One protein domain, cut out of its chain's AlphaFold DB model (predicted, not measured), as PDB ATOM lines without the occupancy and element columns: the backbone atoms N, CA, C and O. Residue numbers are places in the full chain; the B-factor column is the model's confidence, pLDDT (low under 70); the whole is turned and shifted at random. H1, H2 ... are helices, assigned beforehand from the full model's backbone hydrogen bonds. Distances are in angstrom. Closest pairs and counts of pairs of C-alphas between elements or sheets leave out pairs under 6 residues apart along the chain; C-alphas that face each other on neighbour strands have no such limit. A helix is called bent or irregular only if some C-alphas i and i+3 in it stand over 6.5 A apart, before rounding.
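What this domain is: This is residues 71 to 193 of the 467 residues of an uncharacterized protein of Alphaproteobacteria bacterium (UniProt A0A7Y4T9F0). Picture one long helix, H4, with H3 folded back beside its first part as a helical hairpin and H6 crossing its later part; H2 runs between H6 and the start of H3, about perpendicular to H4. H5 makes a corner beyond the far end of H4, while H1 packs on H6, and H7, the last helix, lies far from the middle and touches no helix. The printed part has 123 residues with seven named helices, H1 to H7 in order, and no named strand; the class is all helix. It is compact, with a radius of gyration of the C-alphas of 15.5 A and spans of 46 by 37 by 24 A.

Where its parts are: Find C-alpha 71 at (-19.257, 19.213, -22.979), where H1, residues 71 to 75, begins; it is irregular, with C-alphas 71 and 74 8.1 A apart. Read on to H2, residues 91 to 104, 19.6 A long, and H3, residues 106 to 121, 22.6 A. From C-alpha 125 at (-23.234, 2.537, -23.188), H4 runs 36.3 A to residue 149. H5, residues 155 to 164, and H6, residues 167 to 181 and 21.5 A long, follow. H7, residues 183 to 192, ends at C-alpha 192, (-17.613, 15.164, -8.763); it is irregular, with C-alphas 185 and 188 7.1 A apart.

How they stand to each other: Start at the hub, H6, which touches four helices. With residues 136 to 147 alone H4 touches it, closest at the C-alphas of Leu 140 and Val 177, 6.6 A, at a steep tilt of 46 degrees, opposite ways. H1 touches residues 176 to 180 of H6 alone, closest at the C-alphas of Pro 71 and Met 180, 5.6 A. H2 only just touches H6, with 3 pairs of C-alphas within 8 A, closest at Thr 93 and Ala 169, 5.5 A. H5 and H6 touch only at the corner, closest at the C-alphas of Ala 161 and Glu 167, 5.3 A. Look next at the hairpin of H3 and H4: the C-alphas of Ala 119 and Gln 128 are closest, 5.2 A, at a shallow tilt of 25 degrees, opposite ways. H3 and H7 are apart. Every O i to N i+4 pair is within hydrogen-bond range in H2, H3, H5 and H6; H4 has 20 of 21, H7 4 of 6, and H1 0 of 1, with 1 of its 2 O i to N i+3 pairs within range.

The domain as a whole: The C-alphas of Ser 122 and Gly 153, the two farthest apart, are 48.4 A apart. The printed part has no cut. The link from H1 to H2, residues 76 to 90, is long; in it residues 76 to 77 pair with residues 89 to 90, parallel. The mean pLDDT of the printed part is 92.5, and residue 80 is under 70.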
ATOM      1  N   PRO A  71     -20.465  18.499 -23.405       94.56
ATOM      2  CA  PRO A  71     -19.257  19.213 -22.979       94.56
ATOM      3  C   PRO A  71     -19.468  20.658 -22.522       94.56
ATOM      4  O   PRO A  71     -18.586  21.232 -21.890       94.56
ATOM      5  N   PHE A  72     -20.607  21.269 -22.844       96.00
ATOM      6  CA  PHE A  72     -20.914  22.664 -22.516       96.00
ATOM      7  C   PHE A  72     -22.336  22.842 -21.965       96.00
ATOM      8  O   PHE A  72     -22.839  23.960 -21.872       96.00
ATOM      9  N   ALA A  73     -22.988  21.749 -21.557       93.69
ATOM     10  CA  ALA A  73     -24.391  21.751 -21.148       93.69
ATOM     11  C   ALA A  73     -24.666  22.654 -19.935       93.69
ATOM     12  O   ALA A  73     -25.757  23.218 -19.842       93.69
ATOM     13  N   ASP A  74     -23.683  22.794 -19.039       94.38
ATOM     14  CA  ASP A  74     -23.746  23.668 -17.861       94.38
ATOM     15  C   ASP A  74     -23.859  25.156 -18.243       94.38
ATOM     16  O   ASP A  74     -24.438  25.940 -17.504       94.38
ATOM     17  N   PHE A  75     -23.368  25.549 -19.419       95.81
ATOM     18  CA  PHE A  75     -23.322  26.948 -19.848       95.81
ATOM     19  C   PHE A  75     -24.531  27.357 -20.700       95.81
ATOM     20  O   PHE A  75     -24.615  28.496 -21.145       95.81
ATOM     21  N   LEU A  76     -25.485  26.449 -20.939       95.12
ATOM     22  CA  LEU A  76     -26.654  26.719 -21.780       95.12
ATOM     23  C   LEU A  76     -27.710  27.563 -21.059       95.12
ATOM     24  O   LEU A  76     -28.320  27.099 -20.091       95.12
ATOM     25  N   VAL A  77     -28.028  28.728 -21.622       92.19
ATOM     26  CA  VAL A  77     -29.066  29.640 -21.121       92.19
ATOM     27  C   VAL A  77     -30.181  29.883 -22.132       92.19
ATOM     28  O   VAL A  77     -30.008  29.715 -23.341       92.19
ATOM     29  N   ASP A  78     -31.357  30.225 -21.612       87.12
ATOM     30  CA  ASP A  78     -32.528  30.566 -22.416       87.12
ATOM     31  C   ASP A  78     -32.442  32.039 -22.879       87.12
ATOM     32  O   ASP A  78     -31.927  32.887 -22.156       87.12
ATOM     33  N   ASP A  79     -32.917  32.322 -24.096       75.31
ATOM     34  CA  ASP A  79     -33.017  33.665 -24.694       75.31
ATOM     35  C   ASP A  79     -34.204  34.472 -24.113       75.31
ATOM     36  O   ASP A  79     -35.186  33.846 -23.694       75.31
ATOM     37  N   PRO A  80     -34.203  35.825 -24.162       69.56
ATOM     38  CA  PRO A  80     -33.211  36.717 -24.779       69.56
ATOM     39  C   PRO A  80     -32.078  37.145 -23.830       69.56
ATOM     40  O   PRO A  80     -32.238  37.172 -22.614       69.56
ATOM     41  N   ARG A  81     -30.938  37.533 -24.411       75.62
ATOM     42  CA  ARG A  81     -29.857  38.264 -23.732       75.62
ATOM     43  C   ARG A  81     -29.513  39.505 -24.550       75.62
ATOM     44  O   ARG A  81     -29.533  39.434 -25.776       75.62
ATOM     45  N   GLU A  82     -29.179  40.605 -23.889       73.69
ATOM     46  CA  GLU A  82     -28.805  41.848 -24.580       73.69
ATOM     47  C   GLU A  82     -27.397  41.783 -25.180       73.69
ATOM     48  O   GLU A  82     -27.154  42.318 -26.256       73.69
ATOM     49  N   TYR A  83     -26.471  41.100 -24.505       85.44
ATOM     50  CA  TYR A  83     -25.082  40.964 -24.938       85.44
ATOM     51  C   TYR A  83     -24.498  39.604 -24.542       85.44
ATOM     52  O   TYR A  83     -25.036  38.877 -23.699       85.44
ATOM     53  N   LYS A  84     -23.371  39.244 -25.165       91.31
ATOM     54  CA  LYS A  84     -22.626  38.023 -24.847       91.31
ATOM     55  C   LYS A  84     -21.965  38.134 -23.470       91.31
ATOM     56  O   LYS A  84     -21.129  39.001 -23.242       91.31
ATOM     57  N   GLN A  85     -22.285  37.194 -22.585       91.69
ATOM     58  CA  GLN A  85     -21.585  36.992 -21.317       91.69
ATOM     59  C   GLN A  85     -20.744  35.706 -21.370       91.69
ATOM     60  O   GLN A  85     -21.203  34.712 -21.947       91.69
ATOM     61  N   PRO A  86     -19.544  35.677 -20.774       92.12
ATOM     62  CA  PRO A  86     -18.749  34.456 -20.641       92.12
ATOM     63  C   PRO A  86     -19.487  33.355 -19.862       92.12
ATOM     64  O   PRO A  86     -20.176  33.632 -18.881       92.12
ATOM     65  N   GLY A  87     -19.367  32.098 -20.293       92.88
ATOM     66  CA  GLY A  87     -20.039  30.947 -19.673       92.88
ATOM     67  C   GLY A  87     -21.565  30.949 -19.826       92.88
ATOM     68  O   GLY A  87     -22.280  30.340 -19.021       92.88
ATOM     69  N   ARG A  88     -22.080  31.663 -20.829       94.38
ATOM     70  CA  ARG A  88     -23.509  31.782 -21.141       94.38
ATOM     71  C   ARG A  88     -23.697  31.605 -22.641       94.38
ATOM     72  O   ARG A  88     -23.479  32.541 -23.401       94.38
ATOM     73  N   ILE A  89     -24.110  30.419 -23.066       95.62
ATOM     74  CA  ILE A  89     -24.338  30.044 -24.465       95.62
ATOM     75  C   ILE A  89     -25.839  30.012 -24.718       95.62
ATOM     76  O   ILE A  89     -26.572  29.271 -24.053       95.62
ATOM     77  N   ALA A  90     -26.307  30.789 -25.691       94.56
ATOM     78  CA  ALA A  90     -27.726  30.858 -25.995       94.56
ATOM     79  C   ALA A  90     -28.226  29.557 -26.643       94.56
ATOM     80  O   ALA A  90     -27.619  28.994 -27.562       94.56
ATOM     81  N   ARG A  91     -29.387  29.063 -26.196       93.94
ATOM     82  CA  ARG A  91     -30.021  27.895 -26.829       93.94
ATOM     83  C   ARG A  91     -30.447  28.177 -28.267       93.94
ATOM     84  O   ARG A  91     -30.483  27.229 -29.054       93.94
ATOM     85  N   SER A  92     -30.794  29.417 -28.610       92.81
ATOM     86  CA  SER A  92     -31.028  29.842 -29.994       92.81
ATOM     87  C   SER A  92     -29.810  29.552 -30.880       92.81
ATOM     88  O   SER A  92     -29.973  28.883 -31.907       92.81
ATOM     89  N   THR A  93     -28.601  29.910 -30.430       94.75
ATOM     90  CA  THR A  93     -27.341  29.605 -31.121       94.75
ATOM     91  C   THR A  93     -27.182  28.106 -31.334       94.75
ATOM     92  O   THR A  93     -26.936  27.664 -32.451       94.75
ATOM     93  N   VAL A  94     -27.410  27.287 -30.302       95.31
ATOM     94  CA  VAL A  94     -27.296  25.820 -30.417       95.31
ATOM     95  C   VAL A  94     -28.285  25.239 -31.433       95.31
ATOM     96  O   VAL A  94     -27.953  24.294 -32.149       95.31
ATOM     97  N   ARG A  95     -29.507  25.782 -31.529       93.06
ATOM     98  CA  ARG A  95     -30.492  25.346 -32.536       93.06
ATOM     99  C   ARG A  95     -30.053  25.726 -33.948       93.06
ATOM    100  O   ARG A  95     -30.166  24.900 -34.852       93.06
ATOM    101  N   ALA A  96     -29.564  26.951 -34.134       94.25
ATOM    102  CA  ALA A  96     -29.047  27.416 -35.418       94.25
ATOM    103  C   ALA A  96     -27.816  26.601 -35.847       94.25
ATOM    104  O   ALA A  96     -27.765  26.117 -36.977       94.25
ATOM    105  N   LEU A  97     -26.895  26.351 -34.912       96.06
ATOM    106  CA  LEU A  97     -25.735  25.479 -35.074       96.06
ATOM    107  C   LEU A  97     -26.136  24.070 -35.497       96.06
ATOM    108  O   LEU A  97     -25.649  23.571 -36.505       96.06
ATOM    109  N   TRP A  98     -27.057  23.437 -34.775       95.88
ATOM    110  CA  TRP A  98     -27.480  22.076 -35.095       95.88
ATOM    111  C   TRP A  98     -28.125  21.971 -36.482       95.88
ATOM    112  O   TRP A  98     -27.854  21.023 -37.216       95.88
ATOM    113  N   ARG A  99     -28.934  22.965 -36.877       94.88
ATOM    114  CA  ARG A  99     -29.504  23.038 -38.231       94.88
ATOM    115  C   ARG A  99     -28.405  23.162 -39.282       94.88
ATOM    116  O   ARG A  99     -28.389  22.400 -40.241       94.88
ATOM    117  N   TRP A 100     -27.453  24.063 -39.057       95.50
ATOM    118  CA  TRP A 100     -26.323  24.234 -39.958       95.50
ATOM    119  C   TRP A 100     -25.471  22.963 -40.085       95.50
ATOM    120  O   TRP A 100     -25.054  22.616 -41.190       95.50
ATOM    121  N   LEU A 101     -25.250  22.236 -38.987       95.81
ATOM    122  CA  LEU A 101     -24.526  20.964 -39.007       95.81
ATOM    123  C   LEU A 101     -25.284  19.896 -39.799       95.81
ATOM    124  O   LEU A 101     -24.656  19.189 -40.580       95.81
ATOM    125  N   LYS A 102     -26.616  19.818 -39.679       94.94
ATOM    126  CA  LYS A 102     -27.435  18.925 -40.518       94.94
ATOM    127  C   LYS A 102     -27.319  19.242 -42.003       94.94
ATOM    128  O   LYS A 102     -27.329  18.318 -42.803       94.94
ATOM    129  N   ASP A 103     -27.177  20.510 -42.373       94.44
ATOM    130  CA  ASP A 103     -26.975  20.895 -43.774       94.44
ATOM    131  C   ASP A 103     -25.540  20.644 -44.260       94.44
ATOM    132  O   ASP A 103     -25.333  20.316 -45.426       94.44
ATOM    133  N   THR A 104     -24.549  20.775 -43.377       94.00
ATOM    134  CA  THR A 104     -23.122  20.679 -43.739       94.00
ATOM    135  C   THR A 104     -22.613  19.240 -43.739       94.00
ATOM    136  O   THR A 104     -21.898  18.833 -44.647       94.00
ATOM    137  N   LEU A 105     -23.007  18.453 -42.737       93.38
ATOM    138  CA  LEU A 105     -22.610  17.058 -42.528       93.38
ATOM    139  C   LEU A 105     -23.749  16.091 -42.883       93.38
ATOM    140  O   LEU A 105     -23.850  15.029 -42.284       93.38
ATOM    141  N   ARG A 106     -24.620  16.459 -43.833       91.94
ATOM    142  CA  ARG A 106     -25.883  15.771 -44.177       91.94
ATOM    143  C   ARG A 106     -25.885  14.260 -43.970       91.94
ATOM    144  O   ARG A 106     -26.698  13.759 -43.202       91.94
ATOM    145  N   VAL A 107     -24.989  13.553 -44.659       92.88
ATOM    146  CA  VAL A 107     -24.924  12.085 -44.619       92.88
ATOM    147  C   VAL A 107     -24.262  11.608 -43.324       92.88
ATOM    148  O   VAL A 107     -24.875  10.851 -42.577       92.88
ATOM    149  N   GLY A 108     -23.066  12.113 -43.000       93.06
ATOM    150  CA  GLY A 108     -22.307  11.677 -41.819       93.06
ATOM    151  C   GLY A 108     -23.043  11.909 -40.496       93.06
ATOM    152  O   GLY A 108     -23.134  11.012 -39.659       93.06
ATOM    153  N   LEU A 109     -23.666  13.078 -40.322       93.94
ATOM    154  CA  LEU A 109     -24.452  13.378 -39.129       93.94
ATOM    155  C   LEU A 109     -25.723  12.525 -39.053       93.94
ATOM    156  O   LEU A 109     -26.068  12.080 -37.963       93.94
ATOM    157  N   ALA A 110     -26.397  12.242 -40.173       93.31
ATOM    158  CA  ALA A 110     -27.567  11.362 -40.179       93.31
ATOM    159  C   ALA A 110     -27.209   9.912 -39.796       93.31
ATOM    160  O   ALA A 110     -27.939   9.258 -39.042       93.31
ATOM    161  N   GLU A 111     -26.060   9.412 -40.258       94.75
ATOM    162  CA  GLU A 111     -25.534   8.103 -39.856       94.75
ATOM    163  C   GLU A 111     -25.188   8.067 -38.363       94.75
ATOM    164  O   GLU A 111     -25.565   7.124 -37.663       94.75
ATOM    165  N   LEU A 112     -24.529   9.110 -37.851       95.19
ATOM    166  CA  LEU A 112     -24.243   9.266 -36.423       95.19
ATOM    167  C   LEU A 112     -25.531   9.325 -35.588       95.19
ATOM    168  O   LEU A 112     -25.629   8.635 -34.574       95.19
ATOM    169  N   GLU A 113     -26.547  10.080 -36.019       93.62
ATOM    170  CA  GLU A 113     -27.863  10.147 -35.364       93.62
ATOM    171  C   GLU A 113     -28.526   8.762 -35.284       93.62
ATOM    172  O   GLU A 113     -29.078   8.385 -34.242       93.62
ATOM    173  N   THR A 114     -28.423   7.976 -36.356       92.94
ATOM    174  CA  THR A 114     -28.947   6.606 -36.418       92.94
ATOM    175  C   THR A 114     -28.191   5.675 -35.469       92.94
ATOM    176  O   THR A 114     -28.807   4.918 -34.715       92.94
ATOM    177  N   GLN A 115     -26.857   5.758 -35.440       94.44
ATOM    178  CA  GLN A 115     -26.011   4.957 -34.549       94.44
ATOM    179  C   GLN A 115     -26.243   5.298 -33.070       94.44
ATOM    180  O   GLN A 115     -26.376   4.387 -32.253       94.44
ATOM    181  N   VAL A 116     -26.381   6.586 -32.730       93.06
ATOM    182  CA  VAL A 116     -26.773   7.033 -31.382       93.06
ATOM    183  C   VAL A 116     -28.124   6.441 -31.002       93.06
ATOM    184  O   VAL A 116     -28.260   5.873 -29.921       93.06
ATOM    185  N   SER A 117     -29.117   6.543 -31.887       90.19
ATOM    186  CA  SER A 117     -30.460   6.022 -31.619       90.19
ATOM    187  C   SER A 117     -30.414   4.518 -31.352       90.19
ATOM    188  O   SER A 117     -30.950   4.060 -30.343       90.19
ATOM    189  N   ARG A 118     -29.686   3.758 -32.180       90.75
ATOM    190  CA  ARG A 118     -29.468   2.317 -31.989       90.75
ATOM    191  C   ARG A 118     -28.824   2.009 -30.637       90.75
ATOM    192  O   ARG A 118     -29.356   1.170 -29.917       90.75
ATOM    193  N   ALA A 119     -27.738   2.697 -30.283       92.44
ATOM    194  CA  ALA A 119     -27.032   2.492 -29.018       92.44
ATOM    195  C   ALA A 119     -27.923   2.794 -27.799       92.44
ATOM    196  O   ALA A 119     -27.926   2.048 -26.821       92.44
ATOM    197  N   VAL A 120     -28.735   3.854 -27.873       88.38
ATOM    198  CA  VAL A 120     -29.691   4.219 -26.818       88.38
ATOM    199  C   VAL A 120     -30.803   3.173 -26.692       88.38
ATOM    200  O   VAL A 120     -31.152   2.792 -25.573       88.38
ATOM    201  N   PHE A 121     -31.337   2.668 -27.810       86.81
ATOM    202  CA  PHE A 121     -32.358   1.616 -27.804       86.81
ATOM    203  C   PHE A 121     -31.829   0.289 -27.254       86.81
ATOM    204  O   PHE A 121     -32.514  -0.347 -26.453       86.81
ATOM    205  N   SER A 122     -30.609  -0.102 -27.631       89.00
ATOM    206  CA  SER A 122     -29.959  -1.317 -27.131       89.00
ATOM    207  C   SER A 122     -29.338  -1.156 -25.741       89.00
ATOM    208  O   SER A 122     -28.834  -2.131 -25.194       89.00
ATOM    209  N   ARG A 123     -29.372   0.054 -25.160       88.81
ATOM    210  CA  ARG A 123     -28.698   0.416 -23.898       88.81
ATOM    211  C   ARG A 123     -27.195   0.098 -23.904       88.81
ATOM    212  O   ARG A 123     -26.613  -0.176 -22.856       88.81
ATOM    213  N   ASP A 124     -26.567   0.154 -25.077       93.19
ATOM    214  CA  ASP A 124     -25.133  -0.074 -25.235       93.19
ATOM    215  C   ASP A 124     -24.366   1.218 -24.931       93.19
ATOM    216  O   ASP A 124     -24.158   2.079 -25.788       93.19
ATOM    217  N   MET A 125     -23.959   1.360 -23.669       91.94
ATOM    218  CA  MET A 125     -23.234   2.537 -23.188       91.94
ATOM    219  C   MET A 125     -21.856   2.693 -23.841       91.94
ATOM    220  O   MET A 125     -21.392   3.823 -24.000       91.94
ATOM    221  N   ARG A 126     -21.208   1.586 -24.232       95.38
ATOM    222  CA  ARG A 126     -19.882   1.616 -24.862       95.38
ATOM    223  C   ARG A 126     -19.998   2.146 -26.284       95.38
ATOM    224  O   ARG A 126     -19.296   3.092 -26.632       95.38
ATOM    225  N   LEU A 127     -20.932   1.599 -27.064       93.81
ATOM    226  CA  LEU A 127     -21.218   2.089 -28.410       93.81
ATOM    227  C   LEU A 127     -21.692   3.546 -28.377       93.81
ATOM    228  O   LEU A 127     -21.258   4.352 -29.195       93.81
ATOM    229  N   GLN A 128     -22.539   3.916 -27.410       94.25
ATOM    230  CA  GLN A 128     -22.983   5.303 -27.259       94.25
ATOM    231  C   GLN A 128     -21.792   6.252 -27.049       94.25
ATOM    232  O   GLN A 128     -21.745   7.305 -27.687       94.25
ATOM    233  N   ALA A 129     -20.842   5.898 -26.178       93.88
ATOM    234  CA  ALA A 129     -19.653   6.707 -25.920       93.88
ATOM    235  C   ALA A 129     -18.754   6.824 -27.164       93.88
ATOM    236  O   ALA A 129     -18.365   7.933 -27.528       93.88
ATOM    237  N   GLU A 130     -18.507   5.712 -27.859       96.62
ATOM    238  CA  GLU A 130     -17.698   5.661 -29.086       96.62
ATOM    239  C   GLU A 130     -18.286   6.548 -30.198       96.62
ATOM    240  O   GLU A 130     -17.603   7.406 -30.760       96.62
ATOM    241  N   VAL A 131     -19.589   6.408 -30.463       96.62
ATOM    242  CA  VAL A 131     -20.296   7.206 -31.475       96.62
ATOM    243  C   VAL A 131     -20.339   8.683 -31.077       96.62
ATOM    244  O   VAL A 131     -20.187   9.557 -31.932       96.62
ATOM    245  N   THR A 132     -20.503   8.985 -29.785       96.00
ATOM    246  CA  THR A 132     -20.485  10.368 -29.280       96.00
ATOM    247  C   THR A 132     -19.123  11.017 -29.494       96.00
ATOM    248  O   THR A 132     -19.061  12.139 -29.993       96.00
ATOM    249  N   GLN A 133     -18.037  10.306 -29.188       95.44
ATOM    250  CA  GLN A 133     -16.679  10.799 -29.391       95.44
ATOM    251  C   GLN A 133     -16.388  11.053 -30.875       95.44
ATOM    252  O   GLN A 133     -15.847  12.106 -31.218       95.44
ATOM    253  N   ARG A 134     -16.801  10.138 -31.767       96.69
ATOM    254  CA  ARG A 134     -16.668  10.329 -33.220       96.69
ATOM    255  C   ARG A 134     -17.448  11.555 -33.698       96.69
ATOM    256  O   ARG A 134     -16.892  12.403 -34.391       96.69
ATOM    257  N   MET A 135     -18.697  11.698 -33.252       97.19
ATOM    258  CA  MET A 135     -19.539  12.855 -33.566       97.19
ATOM    259  C   MET A 135     -18.915  14.172 -33.088       97.19
ATOM    260  O   MET A 135     -18.912  15.152 -33.830       97.19
ATOM    261  N   HIS A 136     -18.381  14.217 -31.864       96.56
ATOM    262  CA  HIS A 136     -17.700  15.406 -31.344       96.56
ATOM    263  C   HIS A 136     -16.480  15.771 -32.188       96.56
ATOM    264  O   HIS A 136     -16.317  16.946 -32.509       96.56
ATOM    265  N   ALA A 137     -15.662  14.791 -32.582       96.00
ATOM    266  CA  ALA A 137     -14.476  15.022 -33.405       96.00
ATOM    267  C   ALA A 137     -14.828  15.583 -34.795       96.00
ATOM    268  O   ALA A 137     -14.241  16.581 -35.217       96.00
ATOM    269  N   GLU A 138     -15.816  14.996 -35.478       96.75
ATOM    270  CA  GLU A 138     -16.269  15.456 -36.800       96.75
ATOM    271  C   GLU A 138     -16.859  16.875 -36.745       96.75
ATOM    272  O   GLU A 138     -16.472  17.748 -37.527       96.75
ATOM    273  N   ILE A 139     -17.753  17.139 -35.784       97.25
ATOM    274  CA  ILE A 139     -18.368  18.463 -35.611       97.25
ATOM    275  C   ILE A 139     -17.308  19.515 -35.268       97.25
ATOM    276  O   ILE A 139     -17.324  20.615 -35.825       97.25
ATOM    277  N   LEU A 140     -16.367  19.186 -34.377       96.69
ATOM    278  CA  LEU A 140     -15.299  20.097 -33.976       96.69
ATOM    279  C   LEU A 140     -14.383  20.451 -35.155       96.69
ATOM    280  O   LEU A 140     -14.021  21.617 -35.309       96.69
ATOM    281  N   ALA A 141     -14.040  19.481 -36.008       96.31
ATOM    282  CA  ALA A 141     -13.240  19.728 -37.207       96.31
ATOM    283  C   ALA A 141     -13.934  20.718 -38.158       96.31
ATOM    284  O   ALA A 141     -13.317  21.688 -38.608       96.31
ATOM    285  N   VAL A 142     -15.235  20.526 -38.402       96.62
ATOM    286  CA  VAL A 142     -16.045  21.419 -39.245       96.62
ATOM    287  C   VAL A 142     -16.151  22.823 -38.652       96.62
ATOM    288  O   VAL A 142     -15.961  23.808 -39.370       96.62
ATOM    289  N   LEU A 143     -16.415  22.934 -37.346       96.06
ATOM    290  CA  LEU A 143     -16.541  24.229 -36.678       96.06
ATOM    291  C   LEU A 143     -15.233  25.012 -36.686       96.06
ATOM    292  O   LEU A 143     -15.231  26.189 -37.037       96.06
ATOM    293  N   ARG A 144     -14.111  24.357 -36.373       95.69
ATOM    294  CA  ARG A 144     -12.791  24.996 -36.410       95.69
ATOM    295  C   ARG A 144     -12.438  25.474 -37.811       95.69
ATOM    296  O   ARG A 144     -11.982  26.600 -37.966       95.69
ATOM    297  N   ALA A 145     -12.691  24.661 -38.837       95.00
ATOM    298  CA  ALA A 145     -12.446  25.069 -40.215       95.00
ATOM    299  C   ALA A 145     -13.286  26.297 -40.611       95.00
ATOM    300  O   ALA A 145     -12.783  27.179 -41.307       95.00
ATOM    301  N   ALA A 146     -14.546  26.374 -40.169       93.81
ATOM    302  CA  ALA A 146     -15.406  27.528 -40.419       93.81
ATOM    303  C   ALA A 146     -14.925  28.789 -39.680       93.81
ATOM    304  O   ALA A 146     -14.788  29.836 -40.310       93.81
ATOM    305  N   LEU A 147     -14.617  28.685 -38.384       94.06
ATOM    306  CA  LEU A 147     -14.168  29.817 -37.566       94.06
ATOM    307  C   LEU A 147     -12.780  30.330 -37.971       94.06
ATOM    308  O   LEU A 147     -12.577  31.536 -38.021       94.06
ATOM    309  N   ASN A 148     -11.854  29.446 -38.358       93.25
ATOM    310  CA  ASN A 148     -10.521  29.844 -38.825       93.25
ATOM    311  C   ASN A 148     -10.562  30.688 -40.108       93.25
ATOM    312  O   ASN A 148      -9.668  31.496 -40.331       93.25
ATOM    313  N   ARG A 149     -11.582  30.506 -40.958       91.50
ATOM    314  CA  ARG A 149     -11.807  31.371 -42.129       91.50
ATOM    315  C   ARG A 149     -12.503  32.681 -41.756       91.50
ATOM    316  O   ARG A 149     -12.304  33.684 -42.426       91.50
ATOM    317  N   ALA A 150     -13.293  32.683 -40.685       90.69
ATOM    318  CA  ALA A 150     -14.065  33.824 -40.194       90.69
ATOM    319  C   ALA A 150     -13.241  34.750 -39.274       90.69
ATOM    320  O   ALA A 150     -13.672  35.115 -38.175       90.69
ATOM    321  N   VAL A 151     -12.051  35.151 -39.733       88.81
ATOM    322  CA  VAL A 151     -11.167  36.071 -38.995       88.81
ATOM    323  C   VAL A 151     -11.822  37.452 -38.873       88.81
ATOM    324  O   VAL A 151     -12.657  37.836 -39.697       88.81
ATOM    325  N   GLN A 152     -11.463  38.211 -37.838       86.06
ATOM    326  CA  GLN A 152     -11.974  39.565 -37.615       86.06
ATOM    327  C   GLN A 152     -11.845  40.448 -38.868       86.06
ATOM    328  O   GLN A 152     -10.798  40.494 -39.507       86.06
ATOM    329  N   GLY A 153     -12.939  41.124 -39.231       85.31
ATOM    330  CA  GLY A 153     -13.023  41.989 -40.416       85.31
ATOM    331  C   GLY A 153     -13.250  41.281 -41.760       85.31
ATOM    332  O   GLY A 153     -13.543  41.967 -42.740       85.31
ATOM    333  N   SER A 154     -13.178  39.947 -41.822       91.06
ATOM    334  CA  SER A 154     -13.385  39.181 -43.061       91.06
ATOM    335  C   SER A 154     -14.841  39.192 -43.550       91.06
ATOM    336  O   SER A 154     -15.792  39.329 -42.771       91.06
ATOM    337  N   THR A 155     -15.028  38.995 -44.858       92.31
ATOM    338  CA  THR A 155     -16.355  38.803 -45.465       92.31
ATOM    339  C   THR A 155     -17.010  37.531 -44.928       92.31
ATOM    340  O   THR A 155     -18.200  37.520 -44.620       92.31
ATOM    341  N   GLU A 156     -16.218  36.479 -44.740       90.75
ATOM    342  CA  GLU A 156     -16.622  35.189 -44.195       90.75
ATOM    343  C   GLU A 156     -17.216  35.333 -42.795       90.75
ATOM    344  O   GLU A 156     -18.249  34.723 -42.515       90.75
ATOM    345  N   ARG A 157     -16.625  36.177 -41.935       92.56
ATOM    346  CA  ARG A 157     -17.168  36.464 -40.601       92.56
ATOM    347  C   ARG A 157     -18.555  37.087 -40.681       92.56
ATOM    348  O   ARG A 157     -19.469  36.597 -40.027       92.56
ATOM    349  N   ARG A 158     -18.740  38.097 -41.539       91.31
ATOM    350  CA  ARG A 158     -20.046  38.755 -41.736       91.31
ATOM    351  C   ARG A 158     -21.101  37.779 -42.252       91.31
ATOM    352  O   ARG A 158     -22.228  37.783 -41.767       91.31
ATOM    353  N   VAL A 159     -20.734  36.914 -43.201       91.25
ATOM    354  CA  VAL A 159     -21.624  35.864 -43.723       91.25
ATOM    355  C   VAL A 159     -22.004  34.874 -42.622       91.25
ATOM    356  O   VAL A 159     -23.165  34.479 -42.517       91.25
ATOM    357  N   LEU A 160     -21.046  34.480 -41.782       91.25
ATOM    358  CA  LEU A 160     -21.279  33.538 -40.693       91.25
ATOM    359  C   LEU A 160     -22.158  34.151 -39.592       91.25
ATOM    360  O   LEU A 160     -23.123  33.516 -39.170       91.25
ATOM    361  N   ALA A 161     -21.893  35.397 -39.197       91.06
ATOM    362  CA  ALA A 161     -22.721  36.147 -38.257       91.06
ATOM    363  C   ALA A 161     -24.156  36.308 -38.782       91.06
ATOM    364  O   ALA A 161     -25.105  35.986 -38.072       91.06
ATOM    365  N   ALA A 162     -24.336  36.683 -40.055       90.06
ATOM    366  CA  ALA A 162     -25.659  36.767 -40.681       90.06
ATOM    367  C   ALA A 162     -26.391  35.413 -40.688       90.06
ATOM    368  O   ALA A 162     -27.602  35.351 -40.480       90.06
ATOM    369  N   LYS A 163     -25.657  34.312 -40.886       90.00
ATOM    370  CA  LYS A 163     -26.216  32.955 -40.886       90.00
ATOM    371  C   LYS A 163     -26.682  32.496 -39.504       90.00
ATOM    372  O   LYS A 163     -27.685  31.787 -39.410       90.00
ATOM    373  N   PHE A 164     -25.953  32.858 -38.450       89.56
ATOM    374  CA  PHE A 164     -26.278  32.485 -37.069       89.56
ATOM    375  C   PHE A 164     -27.130  33.523 -36.330       89.56
ATOM    376  O   PHE A 164     -27.684  33.209 -35.279       89.56
ATOM    377  N   GLY A 165     -27.306  34.704 -36.921       86.94
ATOM    378  CA  GLY A 165     -28.239  35.743 -36.501       86.94
ATOM    379  C   GLY A 165     -27.576  36.967 -35.873       86.94
ATOM    380  O   GLY A 165     -28.177  38.036 -35.910       86.94
ATOM    381  N   SER A 166     -26.361  36.845 -35.322       90.19
ATOM    382  CA  SER A 166     -25.644  37.969 -34.708       90.19
ATOM    383  C   SER A 166     -24.151  37.682 -34.465       90.19
ATOM    384  O   SER A 166     -23.696  36.544 -34.606       90.19
ATOM    385  N   GLU A 167     -23.380  38.705 -34.075       91.25
ATOM    386  CA  GLU A 167     -21.983  38.537 -33.626       91.25
ATOM    387  C   GLU A 167     -21.901  37.815 -32.269       91.25
ATOM    388  O   GLU A 167     -20.990  37.026 -32.037       91.25
ATOM    389  N   GLU A 168     -22.884  37.996 -31.386       92.31
ATOM    390  CA  GLU A 168     -22.968  37.275 -30.109       92.31
ATOM    391  C   GLU A 168     -23.180  35.775 -30.331       92.31
ATOM    392  O   GLU A 168     -22.644  34.956 -29.582       92.31
ATOM    393  N   ALA A 169     -23.952  35.401 -31.358       92.62
ATOM    394  CA  ALA A 169     -24.099  34.006 -31.759       92.62
ATOM    395  C   ALA A 169     -22.767  33.432 -32.261       92.62
ATOM    396  O   ALA A 169     -22.468  32.269 -32.011       92.62
ATOM    397  N   LEU A 170     -21.934  34.243 -32.919       93.31
ATOM    398  CA  LEU A 170     -20.610  33.814 -33.355       93.31
ATOM    399  C   LEU A 170     -19.631  33.659 -32.178       93.31
ATOM    400  O   LEU A 170     -18.917  32.660 -32.112       93.31
ATOM    401  N   ALA A 171     -19.673  34.569 -31.203       93.88
ATOM    402  CA  ALA A 171     -18.915  34.447 -29.955       93.88
ATOM    403  C   ALA A 171     -19.323  33.204 -29.135       93.88
ATOM    404  O   ALA A 171     -18.485  32.559 -28.508       93.88
ATOM    405  N   ASP A 172     -20.602  32.812 -29.164       95.69
ATOM    406  CA  ASP A 172     -21.039  31.527 -28.604       95.69
ATOM    407  C   ASP A 172     -20.407  30.331 -29.328       95.69
ATOM    408  O   ASP A 172     -20.072  29.346 -28.676       95.69
ATOM    409  N   LEU A 173     -20.245  30.377 -30.656       95.94
ATOM    410  CA  LEU A 173     -19.595  29.292 -31.403       95.94
ATOM    411  C   LEU A 173     -18.113  29.160 -31.035       95.94
ATOM    412  O   LEU A 173     -17.629  28.042 -30.861       95.94
ATOM    413  N   GLU A 174     -17.410  30.285 -30.890       95.19
ATOM    414  CA  GLU A 174     -16.017  30.331 -30.423       95.19
ATOM    415  C   GLU A 174     -15.886  29.719 -29.012       95.19
ATOM    416  O   GLU A 174     -14.998  28.896 -28.755       95.19
ATOM    417  N   GLU A 175     -16.823  30.033 -28.115       96.38
ATOM    418  CA  GLU A 175     -16.880  29.464 -26.764       96.38
ATOM    419  C   GLU A 175     -17.229  27.964 -26.767       96.38
ATOM    420  O   GLU A 175     -16.583  27.182 -26.066       96.38
ATOM    421  N   ILE A 176     -18.184  27.524 -27.599       97.44
ATOM    422  CA  ILE A 176     -18.521  26.100 -27.784       97.44
ATOM    423  C   ILE A 176     -17.281  25.313 -28.217       97.44
ATOM    424  O   ILE A 176     -16.990  24.268 -27.637       97.44
ATOM    425  N   VAL A 177     -16.533  25.808 -29.209       96.69
ATOM    426  CA  VAL A 177     -15.307  25.150 -29.687       96.69
ATOM    427  C   VAL A 177     -14.271  25.046 -28.570       96.69
ATOM    428  O   VAL A 177     -13.728  23.963 -28.348       96.69
ATOM    429  N   SER A 178     -14.050  26.132 -27.827       95.12
ATOM    430  CA  SER A 178     -13.108  26.162 -26.701       95.12
ATOM    431  C   SER A 178     -13.469  25.127 -25.628       95.12
ATOM    432  O   SER A 178     -12.628  24.332 -25.208       95.12
ATOM    433  N   LEU A 179     -14.748  25.056 -25.251       95.94
ATOM    434  CA  LEU A 179     -15.255  24.111 -24.253       95.94
ATOM    435  C   LEU A 179     -15.253  22.653 -24.723       95.94
ATOM    436  O   LEU A 179     -15.055  21.749 -23.912       95.94
ATOM    437  N   MET A 180     -15.468  22.403 -26.017       95.94
ATOM    438  CA  MET A 180     -15.371  21.055 -26.584       95.94
ATOM    439  C   MET A 180     -13.928  20.543 -26.571       95.94
ATOM    440  O   MET A 180     -13.693  19.405 -26.159       95.94
ATOM    441  N   MET A 181     -12.960  21.382 -26.963       93.44
ATOM    442  CA  MET A 181     -11.532  21.040 -26.887       93.44
ATOM    443  C   MET A 181     -11.088  20.805 -25.439       93.44
ATOM    444  O   MET A 181     -10.365  19.855 -25.159       93.44
ATOM    445  N   GLY A 182     -11.590  21.633 -24.523       90.31
ATOM    446  CA  GLY A 182     -11.348  21.581 -23.084       90.31
ATOM    447  C   GLY A 182     -12.197  20.597 -22.285       90.31
ATOM    448  O   GLY A 182     -12.256  20.674 -21.058       90.31
ATOM    449  N   SER A 183     -12.934  19.711 -22.952       90.31
ATOM    450  CA  SER A 183     -13.971  18.908 -22.297       90.31
ATOM    451  C   SER A 183     -13.417  17.982 -21.212       90.31
ATOM    452  O   SER A 183     -14.010  17.890 -20.135       90.31
ATOM    453  N   ASN A 184     -12.259  17.365 -21.466       91.00
ATOM    454  CA  ASN A 184     -11.568  16.476 -20.530       91.00
ATOM    455  C   ASN A 184     -11.028  17.215 -19.301       91.00
ATOM    456  O   ASN A 184     -11.054  16.661 -18.207       91.00
ATOM    457  N   ASP A 185     -10.602  18.468 -19.462       91.69
ATOM    458  CA  ASP A 185     -10.071  19.290 -18.370       91.69
ATOM    459  C   ASP A 185     -11.155  19.631 -17.334       91.69
ATOM    460  O   ASP A 185     -10.906  19.649 -16.130       91.69
ATOM    461  N   LEU A 186     -12.393  19.844 -17.793       92.44
ATOM    462  CA  LEU A 186     -13.547  20.134 -16.932       92.44
ATOM    463  C   LEU A 186     -14.340  18.878 -16.526       92.44
ATOM    464  O   LEU A 186     -15.234  18.960 -15.677       92.44
ATOM    465  N   ALA A 187     -14.050  17.710 -17.108       92.31
ATOM    466  CA  ALA A 187     -14.762  16.463 -16.823       92.31
ATOM    467  C   ALA A 187     -14.701  16.032 -15.341       92.31
ATOM    468  O   ALA A 187     -15.758  15.665 -14.813       92.31
ATOM    469  N   PRO A 188     -13.557  16.132 -14.625       92.00
ATOM    470  CA  PRO A 188     -13.498  15.807 -13.198       92.00
ATOM    471  C   PRO A 188     -14.477  16.644 -12.373       92.00
ATOM    472  O   PRO A 188     -15.225  16.110 -11.555       92.00
ATOM    473  N   LEU A 189     -14.548  17.948 -12.655       90.88
ATOM    474  CA  LEU A 189     -15.454  18.865 -11.970       90.88
ATOM    475  C   LEU A 189     -16.921  18.496 -12.224       90.88
ATOM    476  O   LEU A 189     -17.739  18.499 -11.305       90.88
ATOM    477  N   ARG A 190     -17.257  18.115 -13.464       90.94
ATOM    478  CA  ARG A 190     -18.614  17.682 -13.825       90.94
ATOM    479  C   ARG A 190     -19.026  16.377 -13.164       90.94
ATOM    480  O   ARG A 190     -20.210  16.251 -12.850       90.94
ATOM    481  N   GLY A 191     -18.088  15.443 -13.012       89.44
ATOM    482  CA  GLY A 191     -18.316  14.136 -12.402       89.44
ATOM    483  C   GLY A 191     -18.438  14.194 -10.880       89.44
ATOM    484  O   GLY A 191     -19.273  13.492 -10.319       89.44
ATOM    485  N   LEU A 192     -17.643  15.046 -10.225       88.50
ATOM    486  CA  LEU A 192     -17.613  15.164  -8.763       88.50
ATOM    487  C   LEU A 192     -18.691  16.101  -8.208       88.50
ATOM    488  O   LEU A 192     -19.228  15.841  -7.132       88.50
ATOM    489  N   LEU A 193     -19.020  17.188  -8.912       90.75
ATOM    490  CA  LEU A 193     -20.049  18.113  -8.444       90.75
ATOM    491  C   LEU A 193     -21.452  17.632  -8.836       90.75
ATOM    492  O   LEU A 193     -21.673  17.245  -9.988       90.75
TER     493      LEU A 193